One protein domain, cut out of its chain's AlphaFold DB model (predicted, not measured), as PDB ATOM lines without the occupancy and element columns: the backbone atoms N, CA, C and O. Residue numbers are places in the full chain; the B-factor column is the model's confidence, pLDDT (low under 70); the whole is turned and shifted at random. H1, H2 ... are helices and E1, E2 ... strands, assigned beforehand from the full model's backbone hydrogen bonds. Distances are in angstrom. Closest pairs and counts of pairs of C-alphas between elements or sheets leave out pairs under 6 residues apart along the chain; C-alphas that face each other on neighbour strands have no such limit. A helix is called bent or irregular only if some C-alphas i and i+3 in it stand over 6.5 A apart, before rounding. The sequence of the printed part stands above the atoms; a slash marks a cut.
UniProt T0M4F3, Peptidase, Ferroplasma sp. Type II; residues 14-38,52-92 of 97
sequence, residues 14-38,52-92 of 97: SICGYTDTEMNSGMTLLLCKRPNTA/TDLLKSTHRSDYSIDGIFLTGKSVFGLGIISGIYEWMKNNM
ATOM      1  N   SER A  14      26.961 -21.192  22.979       86.31
ATOM      2  CA  SER A  14      28.286 -21.793  23.155       86.31
ATOM      3  C   SER A  14      28.699 -21.608  24.608       86.31
ATOM      4  O   SER A  14      28.635 -20.493  25.120       86.31
ATOM      5  N   ILE A  15      29.112 -22.677  25.282       87.44
ATOM      6  CA  ILE A  15      29.441 -22.641  26.712       87.44
ATOM      7  C   ILE A  15      30.940 -22.873  26.879       87.44
ATOM      8  O   ILE A  15      31.487 -23.825  26.324       87.44
ATOM      9  N   CYS A  16      31.598 -22.033  27.672       86.00
ATOM     10  CA  CYS A  16      32.936 -22.289  28.185       86.00
ATOM     11  C   CYS A  16      32.955 -22.136  29.706       86.00
ATOM     12  O   CYS A  16      32.111 -21.468  30.304       86.00
ATOM     13  N   GLY A  17      33.901 -22.800  30.356       90.44
ATOM     14  CA  GLY A  17      34.024 -22.751  31.802       90.44
ATOM     15  C   GLY A  17      35.446 -23.035  32.240       90.44
ATOM     16  O   GLY A  17      36.216 -23.680  31.530       90.44
ATOM     17  N   TYR A  18      35.770 -22.537  33.422       91.69
ATOM     18  CA  TYR A  18      37.030 -22.795  34.097       91.69
ATOM     19  C   TYR A  18      36.730 -23.187  35.539       91.69
ATOM     20  O   TYR A  18      35.893 -22.564  36.194       91.69
ATOM     21  N   THR A  19      37.403 -24.222  36.032       94.31
ATOM     22  CA  THR A  19      37.290 -24.683  37.416       94.31
ATOM     23  C   THR A  19      38.671 -24.677  38.043       94.31
ATOM     24  O   THR A  19      39.581 -25.336  37.553       94.31
ATOM     25  N   ASP A  20      38.790 -23.945  39.142       93.69
ATOM     26  CA  ASP A  20      39.951 -23.953  40.014       93.69
ATOM     27  C   ASP A  20      39.662 -24.894  41.187       93.69
ATOM     28  O   ASP A  20      38.847 -24.599  42.073       93.69
ATOM     29  N   THR A  21      40.306 -26.059  41.163       95.31
ATOM     30  CA  THR A  21      40.120 -27.103  42.172       95.31
ATOM     31  C   THR A  21      40.759 -26.757  43.509       95.31
ATOM     32  O   THR A  21      40.253 -27.198  44.537       95.31
ATOM     33  N   GLU A  22      41.827 -25.955  43.529       95.31
ATOM     34  CA  GLU A  22      42.492 -25.543  44.772       95.31
ATOM     35  C   GLU A  22      41.628 -24.536  45.533       95.31
ATOM     36  O   GLU A  22      41.423 -24.637  46.742       95.31
ATOM     37  N   MET A  23      41.037 -23.593  44.800       92.00
ATOM     38  CA  MET A  23      40.162 -22.560  45.349       92.00
ATOM     39  C   MET A  23      38.710 -23.013  45.540       92.00
ATOM     40  O   MET A  23      37.907 -22.216  46.051       92.00
ATOM     41  N   ASN A  24      38.376 -24.237  45.114       94.25
ATOM     42  CA  ASN A  24      37.024 -24.797  45.027       94.25
ATOM     43  C   ASN A  24      36.032 -23.804  44.394       94.25
ATOM     44  O   ASN A  24      35.020 -23.414  44.987       94.25
ATOM     45  N   SER A  25      36.392 -23.289  43.220       94.69
ATOM     46  CA  SER A  25      35.640 -22.236  42.547       94.69
ATOM     47  C   SER A  25      35.815 -22.278  41.037       94.69
ATOM     48  O   SER A  25      36.432 -23.186  40.491       94.69
ATOM     49  N   GLY A  26      35.240 -21.307  40.340       94.31
ATOM     50  CA  GLY A  26      35.309 -21.264  38.893       94.31
ATOM     51  C   GLY A  26      34.347 -20.260  38.291       94.31
ATOM     52  O   GLY A  26      33.721 -19.463  38.996       94.31
ATOM     53  N   MET A  27      34.230 -20.338  36.973       94.69
ATOM     54  CA  MET A  27      33.316 -19.533  36.183       94.69
ATOM     55  C   MET A  27      32.711 -20.355  35.048       94.69
ATOM     56  O   MET A  27      33.257 -21.370  34.610       94.69
ATOM     57  N   THR A  28      31.571 -19.896  34.561       93.62
ATOM     58  CA  THR A  28      30.922 -20.397  33.355       93.62
ATOM     59  C   THR A  28      30.486 -19.198  32.536       93.62
ATOM     60  O   THR A  28      29.822 -18.314  33.066       93.62
ATOM     61  N   LEU A  29      30.843 -19.165  31.259       91.81
ATOM     62  CA  LEU A  29      30.424 -18.156  30.297       91.81
ATOM     63  C   LEU A  29      29.580 -18.831  29.215       91.81
ATOM     64  O   LEU A  29      29.987 -19.808  28.589       91.81
ATOM     65  N   LEU A  30      28.386 -18.293  29.013       91.25
ATOM     66  CA  LEU A  30      27.450 -18.665  27.969       91.25
ATOM     67  C   LEU A  30      27.475 -17.556  26.922       91.25
ATOM     68  O   LEU A  30      27.131 -16.419  27.227       91.25
ATOM     69  N   LEU A  31      27.869 -17.877  25.697       89.50
ATOM     70  CA  LEU A  31      27.847 -16.966  24.557       89.50
ATOM     71  C   LEU A  31      26.585 -17.211  23.738       89.50
ATOM     72  O   LEU A  31      26.318 -18.343  23.327       89.50
ATOM     73  N   CYS A  32      25.827 -16.153  23.486       88.69
ATOM     74  CA  CYS A  32      24.554 -16.218  22.786       88.69
ATOM     75  C   CYS A  32      24.768 -16.151  21.270       88.69
ATOM     76  O   CYS A  32      25.408 -15.231  20.756       88.69
ATOM     77  N   LYS A  33      24.169 -17.072  20.510       85.25
ATOM     78  CA  LYS A  33      24.007 -16.891  19.061       85.25
ATOM     79  C   LYS A  33      22.910 -15.856  18.808       85.25
ATOM     80  O   LYS A  33      21.909 -15.822  19.516       85.25
ATOM     81  N   ARG A  34      23.100 -14.990  17.811       82.56
ATOM     82  CA  ARG A  34      22.075 -14.024  17.384       82.56
ATOM     83  C   ARG A  34      21.169 -14.620  16.290       82.56
ATOM     84  O   ARG A  34      21.664 -15.425  15.497       82.56
ATOM     85  N   PRO A  35      19.894 -14.189  16.202       85.75
ATOM     86  CA  PRO A  35      19.227 -13.255  17.117       85.75
ATOM     87  C   PRO A  35      18.919 -13.906  18.473       85.75
ATOM     88  O   PRO A  35      18.604 -15.090  18.539       85.75
ATOM     89  N   ASN A  36      19.019 -13.128  19.552       86.88
ATOM     90  CA  ASN A  36      18.624 -13.550  20.894       86.88
ATOM     91  C   ASN A  36      17.874 -12.420  21.603       86.88
ATOM     92  O   ASN A  36      18.104 -11.247  21.320       86.88
ATOM     93  N   THR A  37      16.989 -12.800  22.520       90.25
ATOM     94  CA  THR A  37      16.264 -11.884  23.401       90.25
ATOM     95  C   THR A  37      16.577 -12.267  24.837       90.25
ATOM     96  O   THR A  37      16.447 -13.436  25.203       90.25
ATOM     97  N   ALA A  38      16.978 -11.295  25.650       89.69
ATOM     98  CA  ALA A  38      17.328 -11.507  27.044       89.69
ATOM     99  C   ALA A  38      16.518 -10.602  27.977       89.69
ATOM    100  O   ALA A  38      16.155  -9.474  27.652       89.69
ATOM    101  N   THR A  52      23.135  -5.649  34.778       90.62
ATOM    102  CA  THR A  52      21.731  -6.123  34.719       90.62
ATOM    103  C   THR A  52      20.702  -5.048  34.375       90.62
ATOM    104  O   THR A  52      19.578  -5.383  34.010       90.62
ATOM    105  N   ASP A  53      21.067  -3.767  34.460       88.62
ATOM    106  CA  ASP A  53      20.189  -2.670  34.051       88.62
ATOM    107  C   ASP A  53      19.915  -2.674  32.539       88.62
ATOM    108  O   ASP A  53      18.820  -2.290  32.130       88.62
ATOM    109  N   LEU A  54      20.839  -3.203  31.723       86.56
ATOM    110  CA  LEU A  54      20.653  -3.370  30.275       86.56
ATOM    111  C   LEU A  54      19.555  -4.383  29.922       86.56
ATOM    112  O   LEU A  54      19.010  -4.343  28.824       86.56
ATOM    113  N   LEU A  55      19.211  -5.275  30.855       90.12
ATOM    114  CA  LEU A  55      18.199  -6.318  30.668       90.12
ATOM    115  C   LEU A  55      16.778  -5.840  31.007       90.12
ATOM    116  O   LEU A  55      15.831  -6.630  30.986       90.12
ATOM    117  N   LYS A  56      16.607  -4.554  31.336       87.06
ATOM    118  CA  LYS A  56      15.284  -3.940  31.476       87.06
ATOM    119  C   LYS A  56      14.653  -3.782  30.095       87.06
ATOM    120  O   LYS A  56      15.266  -3.242  29.177       87.06
ATOM    121  N   SER A  57      13.377  -4.146  29.982       80.19
ATOM    122  CA  SER A  57      12.596  -4.087  28.734       80.19
ATOM    123  C   SER A  57      12.441  -2.681  28.127       80.19
ATOM    124  O   SER A  57      11.894  -2.531  27.037       80.19
ATOM    125  N   THR A  58      12.908  -1.643  28.816       81.81
ATOM    126  CA  THR A  58      12.833  -0.248  28.378       81.81
ATOM    127  C   THR A  58      14.149   0.302  27.824       81.81
ATOM    128  O   THR A  58      14.153   1.433  27.351       81.81
ATOM    129  N   HIS A  59      15.265  -0.433  27.912       71.44
ATOM    130  CA  HIS A  59      16.601   0.150  27.706       71.44
ATOM    131  C   HIS A  59      17.186  -0.027  26.297       71.44
ATOM    132  O   HIS A  59      17.912   0.855  25.842       71.44
ATOM    133  N   ARG A  60      16.905  -1.129  25.588       73.12
ATOM    134  CA  ARG A  60      17.515  -1.413  24.275       73.12
ATOM    135  C   ARG A  60      16.492  -2.016  23.313       73.12
ATOM    136  O   ARG A  60      15.704  -2.866  23.708       73.12
ATOM    137  N   SER A  61      16.502  -1.559  22.061       76.81
ATOM    138  CA  SER A  61      15.478  -1.888  21.058       76.81
ATOM    139  C   SER A  61      15.594  -3.292  20.463       76.81
ATOM    140  O   SER A  61      14.588  -3.836  20.018       76.81
ATOM    141  N   ASP A  62      16.788  -3.885  20.444       81.69
ATOM    142  CA  ASP A  62      17.002  -5.235  19.902       81.69
ATOM    143  C   ASP A  62      16.959  -6.337  20.977       81.69
ATOM    144  O   ASP A  62      17.044  -7.516  20.639       81.69
ATOM    145  N   TYR A  63      16.843  -5.957  22.257       83.75
ATOM    146  CA  TYR A  63      16.767  -6.848  23.420       83.75
ATOM    147  C   TYR A  63      17.863  -7.927  23.497       83.75
ATOM    148  O   TYR A  63      17.668  -8.943  24.168       83.75
ATOM    149  N   SER A  64      18.999  -7.730  22.820       88.31
ATOM    150  CA  SER A  64      20.021  -8.766  22.657       88.31
ATOM    151  C   SER A  64      21.230  -8.557  23.567       88.31
ATOM    152  O   SER A  64      21.576  -7.432  23.936       88.31
ATOM    153  N   ILE A  65      21.881  -9.665  23.921       90.56
ATOM    154  CA  ILE A  65      23.174  -9.693  24.612       90.56
ATOM    155  C   ILE A  65      24.136 -10.634  23.889       90.56
ATOM    156  O   ILE A  65      23.727 -11.537  23.155       90.56
ATOM    157  N   ASP A  66      25.428 -10.451  24.132       90.00
ATOM    158  CA  ASP A  66      26.461 -11.327  23.576       90.00
ATOM    159  C   ASP A  66      26.732 -12.548  24.466       90.00
ATOM    160  O   ASP A  66      27.122 -13.606  23.971       90.00
ATOM    161  N   GLY A  67      26.476 -12.440  25.774       90.62
ATOM    162  CA  GLY A  67      26.634 -13.561  26.688       90.62
ATOM    163  C   GLY A  67      26.246 -13.280  28.136       90.62
ATOM    164  O   GLY A  67      25.948 -12.152  28.522       90.62
ATOM    165  N   ILE A  68      26.260 -14.346  28.935       93.00
ATOM    166  CA  ILE A  68      25.984 -14.366  30.374       93.00
ATOM    167  C   ILE A  68      27.131 -15.110  31.044       93.00
ATOM    168  O   ILE A  68      27.496 -16.192  30.591       93.00
ATOM    169  N   PHE A  69      27.665 -14.589  32.145       93.81
ATOM    170  CA  PHE A  69      28.633 -15.326  32.949       93.81
ATOM    171  C   PHE A  69      28.128 -15.563  34.372       93.81
ATOM    172  O   PHE A  69      27.414 -14.748  34.952       93.81
ATOM    173  N   LEU A  70      28.527 -16.701  34.926       94.69
ATOM    174  CA  LEU A  70      28.318 -17.120  36.303       94.69
ATOM    175  C   LEU A  70      29.695 -17.328  36.926       94.69
ATOM    176  O   LEU A  70      30.586 -17.884  36.287       94.69
ATOM    177  N   THR A  71      29.883 -16.888  38.161       95.88
ATOM    178  CA  THR A  71      31.184 -16.953  38.832       95.88
ATOM    179  C   THR A  71      31.011 -17.278  40.309       95.88
ATOM    180  O   THR A  71      30.016 -16.898  40.932       95.88
ATOM    181  N   GLY A  72      31.965 -18.023  40.863       94.75
ATOM    182  CA  GLY A  72      32.081 -18.240  42.302       94.75
ATOM    183  C   GLY A  72      32.681 -17.029  43.028       94.75
ATOM    184  O   GLY A  72      32.835 -15.957  42.462       94.75
ATOM    185  N   LYS A  73      33.034 -17.189  44.312       92.81
ATOM    186  CA  LYS A  73      33.679 -16.149  45.154       92.81
ATOM    187  C   LYS A  73      32.864 -14.860  45.390       92.81
ATOM    188  O   LYS A  73      33.434 -13.856  45.816       92.81
ATOM    189  N   SER A  74      31.536 -14.891  45.234       90.94
ATOM    190  CA  SER A  74      30.658 -13.744  45.540       90.94
ATOM    191  C   SER A  74      31.055 -12.492  44.731       90.94
ATOM    192  O   SER A  74      31.461 -12.610  43.577       90.94
ATOM    193  N   VAL A  75      30.960 -11.292  45.312       92.44
ATOM    194  CA  VAL A  75      31.295 -10.018  44.651       92.44
ATOM    195  C   VAL A  75      32.737  -9.966  44.133       92.44
ATOM    196  O   VAL A  75      32.981  -9.377  43.085       92.44
ATOM    197  N   PHE A  76      33.685 -10.632  44.801       91.44
ATOM    198  CA  PHE A  76      35.088 -10.660  44.368       91.44
ATOM    199  C   PHE A  76      35.262 -11.396  43.037       91.44
ATOM    200  O   PHE A  76      36.095 -11.011  42.219       91.44
ATOM    201  N   GLY A  77      34.444 -12.422  42.790       93.31
ATOM    202  CA  GLY A  77      34.463 -13.166  41.535       93.31
ATOM    203  C   GLY A  77      34.013 -12.350  40.327       93.31
ATOM    204  O   GLY A  77      34.371 -12.704  39.206       93.31
ATOM    205  N   LEU A  78      33.277 -11.247  40.528       94.56
ATOM    206  CA  LEU A  78      32.855 -10.359  39.438       94.56
ATOM    207  C   LEU A  78      34.033  -9.636  38.773       94.56
ATOM    208  O   LEU A  78      33.895  -9.193  37.637       94.56
ATOM    209  N   GLY A  79      35.203  -9.577  39.423       93.38
ATOM    210  CA  GLY A  79      36.417  -8.997  38.842       93.38
ATOM    211  C   GLY A  79      36.873  -9.673  37.543       93.38
ATOM    212  O   GLY A  79      37.582  -9.055  36.757       93.38
ATOM    213  N   ILE A  80      36.420 -10.902  37.267       92.56
ATOM    214  CA  ILE A  80      36.712 -11.614  36.015       92.56
ATOM    215  C   ILE A  80      36.139 -10.924  34.767       92.56
ATOM    216  O   ILE A  80      36.586 -11.199  33.654       92.56
ATOM    217  N   ILE A  81      35.153 -10.034  34.930       93.62
ATOM    218  CA  ILE A  81      34.438  -9.422  33.807       93.62
ATOM    219  C   ILE A  81      35.357  -8.643  32.862       93.62
ATOM    220  O   ILE A  81      35.153  -8.677  31.651       93.62
ATOM    221  N   SER A  82      36.412  -8.011  33.384       92.69
ATOM    222  CA  SER A  82      37.395  -7.300  32.563       92.69
ATOM    223  C   SER A  82      38.112  -8.245  31.596       92.69
ATOM    224  O   SER A  82      38.212  -7.947  30.408       92.69
ATOM    225  N   GLY A  83      38.528  -9.418  32.080       92.88
ATOM    226  CA  GLY A  83      39.144 -10.456  31.257       92.88
ATOM    227  C   GLY A  83      38.175 -11.047  30.231       92.88
ATOM    228  O   GLY A  83      38.575 -11.328  29.104       92.88
ATOM    229  N   ILE A  84      36.887 -11.175  30.578       92.38
ATOM    230  CA  ILE A  84      35.848 -11.587  29.622       92.38
ATOM    231  C   ILE A  84      35.723 -10.553  28.499       92.38
ATOM    232  O   ILE A  84      35.737 -10.933  27.331       92.38
ATOM    233  N   TYR A  85      35.645  -9.261  28.823       91.94
ATOM    234  CA  TYR A  85      35.554  -8.197  27.820       91.94
ATOM    235  C   TYR A  85      36.770  -8.164  26.895       91.94
ATOM    236  O   TYR A  85      36.608  -8.062  25.679       91.94
ATOM    237  N   GLU A  86      37.978  -8.291  27.443       92.69
ATOM    238  CA  GLU A  86      39.202  -8.353  26.643       92.69
ATOM    239  C   GLU A  86      39.209  -9.576  25.720       92.69
ATOM    240  O   GLU A  86      39.470  -9.458  24.520       92.69
ATOM    241  N   TRP A  87      38.851 -10.748  26.249       90.31
ATOM    242  CA  TRP A  87      38.741 -11.958  25.448       90.31
ATOM    243  C   TRP A  87      37.698 -11.800  24.335       90.31
ATOM    244  O   TRP A  87      37.997 -12.095  23.180       90.31
ATOM    245  N   MET A  88      36.504 -11.283  24.636       87.75
ATOM    246  CA  MET A  88      35.448 -11.072  23.640       87.75
ATOM    247  C   MET A  88      35.884 -10.085  22.560       87.75
ATOM    248  O   MET A  88      35.717 -10.385  21.382       87.75
ATOM    249  N   LYS A  89      36.514  -8.965  22.929       87.50
ATOM    250  CA  LYS A  89      37.054  -7.981  21.978       87.50
ATOM    251  C   LYS A  89      38.050  -8.604  20.996       87.50
ATOM    252  O   LYS A  89      38.061  -8.241  19.825       87.50
ATOM    253  N   ASN A  90      38.879  -9.534  21.466       87.81
ATOM    254  CA  ASN A  90      39.918 -10.165  20.650       87.81
ATOM    255  C   ASN A  90      39.409 -11.359  19.822       87.81
ATOM    256  O   ASN A  90      40.020 -11.700  18.812       87.81
ATOM    257  N   ASN A  91      38.318 -12.013  20.243       82.38
ATOM    258  CA  ASN A  91      37.865 -13.286  19.664       82.38
ATOM    259  C   ASN A  91      36.516 -13.200  18.936       82.38
ATOM    260  O   ASN A  91      36.247 -14.008  18.044       82.38
ATOM    261  N   MET A  92      35.658 -12.241  19.280       76.81
ATOM    262  CA  MET A  92      34.428 -11.981  18.540       76.81
ATOM    263  C   MET A  92      34.736 -10.986  17.423       76.81
ATOM    264  O   MET A  92      35.208  -9.880  17.667       76.81
TER     265      MET A  92
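This is residues 14 to 38 and 52 to 92 of the 97 residues of the protein "Peptidase" of Ferroplasma sp. Type II (UniProt T0M4F3). A small sheet of three antiparallel strands, E1, E2 and E3, has one long helix, H2, lying slantwise over one face, with no named helix on the other face. Past one end of the sheet, a loop region with the short helix H1 lengthens the model. The printed part has 66 residues, with two named helices and three named strands in the order E1 E2 H1 E3 H2; the sheet's order is E1, E2, E3, and the class is mixed, helices and strands. The whole is only just loose, close to compact, with a radius of gyration of the C-alphas of 13.5 A, and is elongated, spanning 43 by 24 by 17 A.

E1, residues 14 to 20, and E2, residues 25 to 32, form a hairpin, antiparallel at 170 degrees between their directions; N 16 and O 29 are within hydrogen-bond range at 2.9 A, and N 27 and O 18 at 2.9 A. E2 is the inner strand, and E3, residues 67 to 71, is its other neighbour, antiparallel at 171 degrees, with N 28 and O 70 at 2.8 A and N 68 and O 30 at 2.8 A. E1 and E3 are the edge strands. H1, residues 52 to 55, is not on the sheet and is apart from E1. H2, residues 74 to 91, is on the sheet at a height over the sheet of 9.0 A, one of two layers, a helix on one face of a sheet. It lies over E2 and E3 and runs slantwise to the strands, at 34 degrees to E3 on the local plane. The closest C-alphas of E3 and H2 are those of Thr 71 and Gly 77, 5.7 A apart. E2 and H2 are near each other, with 7 pairs of C-alphas within 10 A. H1 and H2 are apart. In H2, 8 of 14 O i to N i+4 pairs are within hydrogen-bond range; H1 is too short for such a pair.

E1 begins at C-alpha 14, (28.286, -21.793, 23.155), and is 20.6 A long from first to last C-alpha. E2 is 23.4 A long, H1 5.4 A and E3 13.4 A. H2 is 26.9 A long and ends at C-alpha 91, (37.865, -13.286, 19.664). H2 has a kink of 26 degrees near residue 83 and is irregular, but only just: C-alphas 79 and 82 are 6.6 A apart.

The two C-alphas farthest apart are those of Glu 22 and Ser 61, at 43.0 A. Residues 39 to 51 are not printed, and C-alphas 38 and 52 are 10.4 A apart across this cut, which falls in the link from E2 to H1. The link from H1 to E3, 11 residues, is long; those from E1 to E2 and from E3 to H2 are tight. The mean pLDDT of the printed part is 89.4, and no printed residue is under 70.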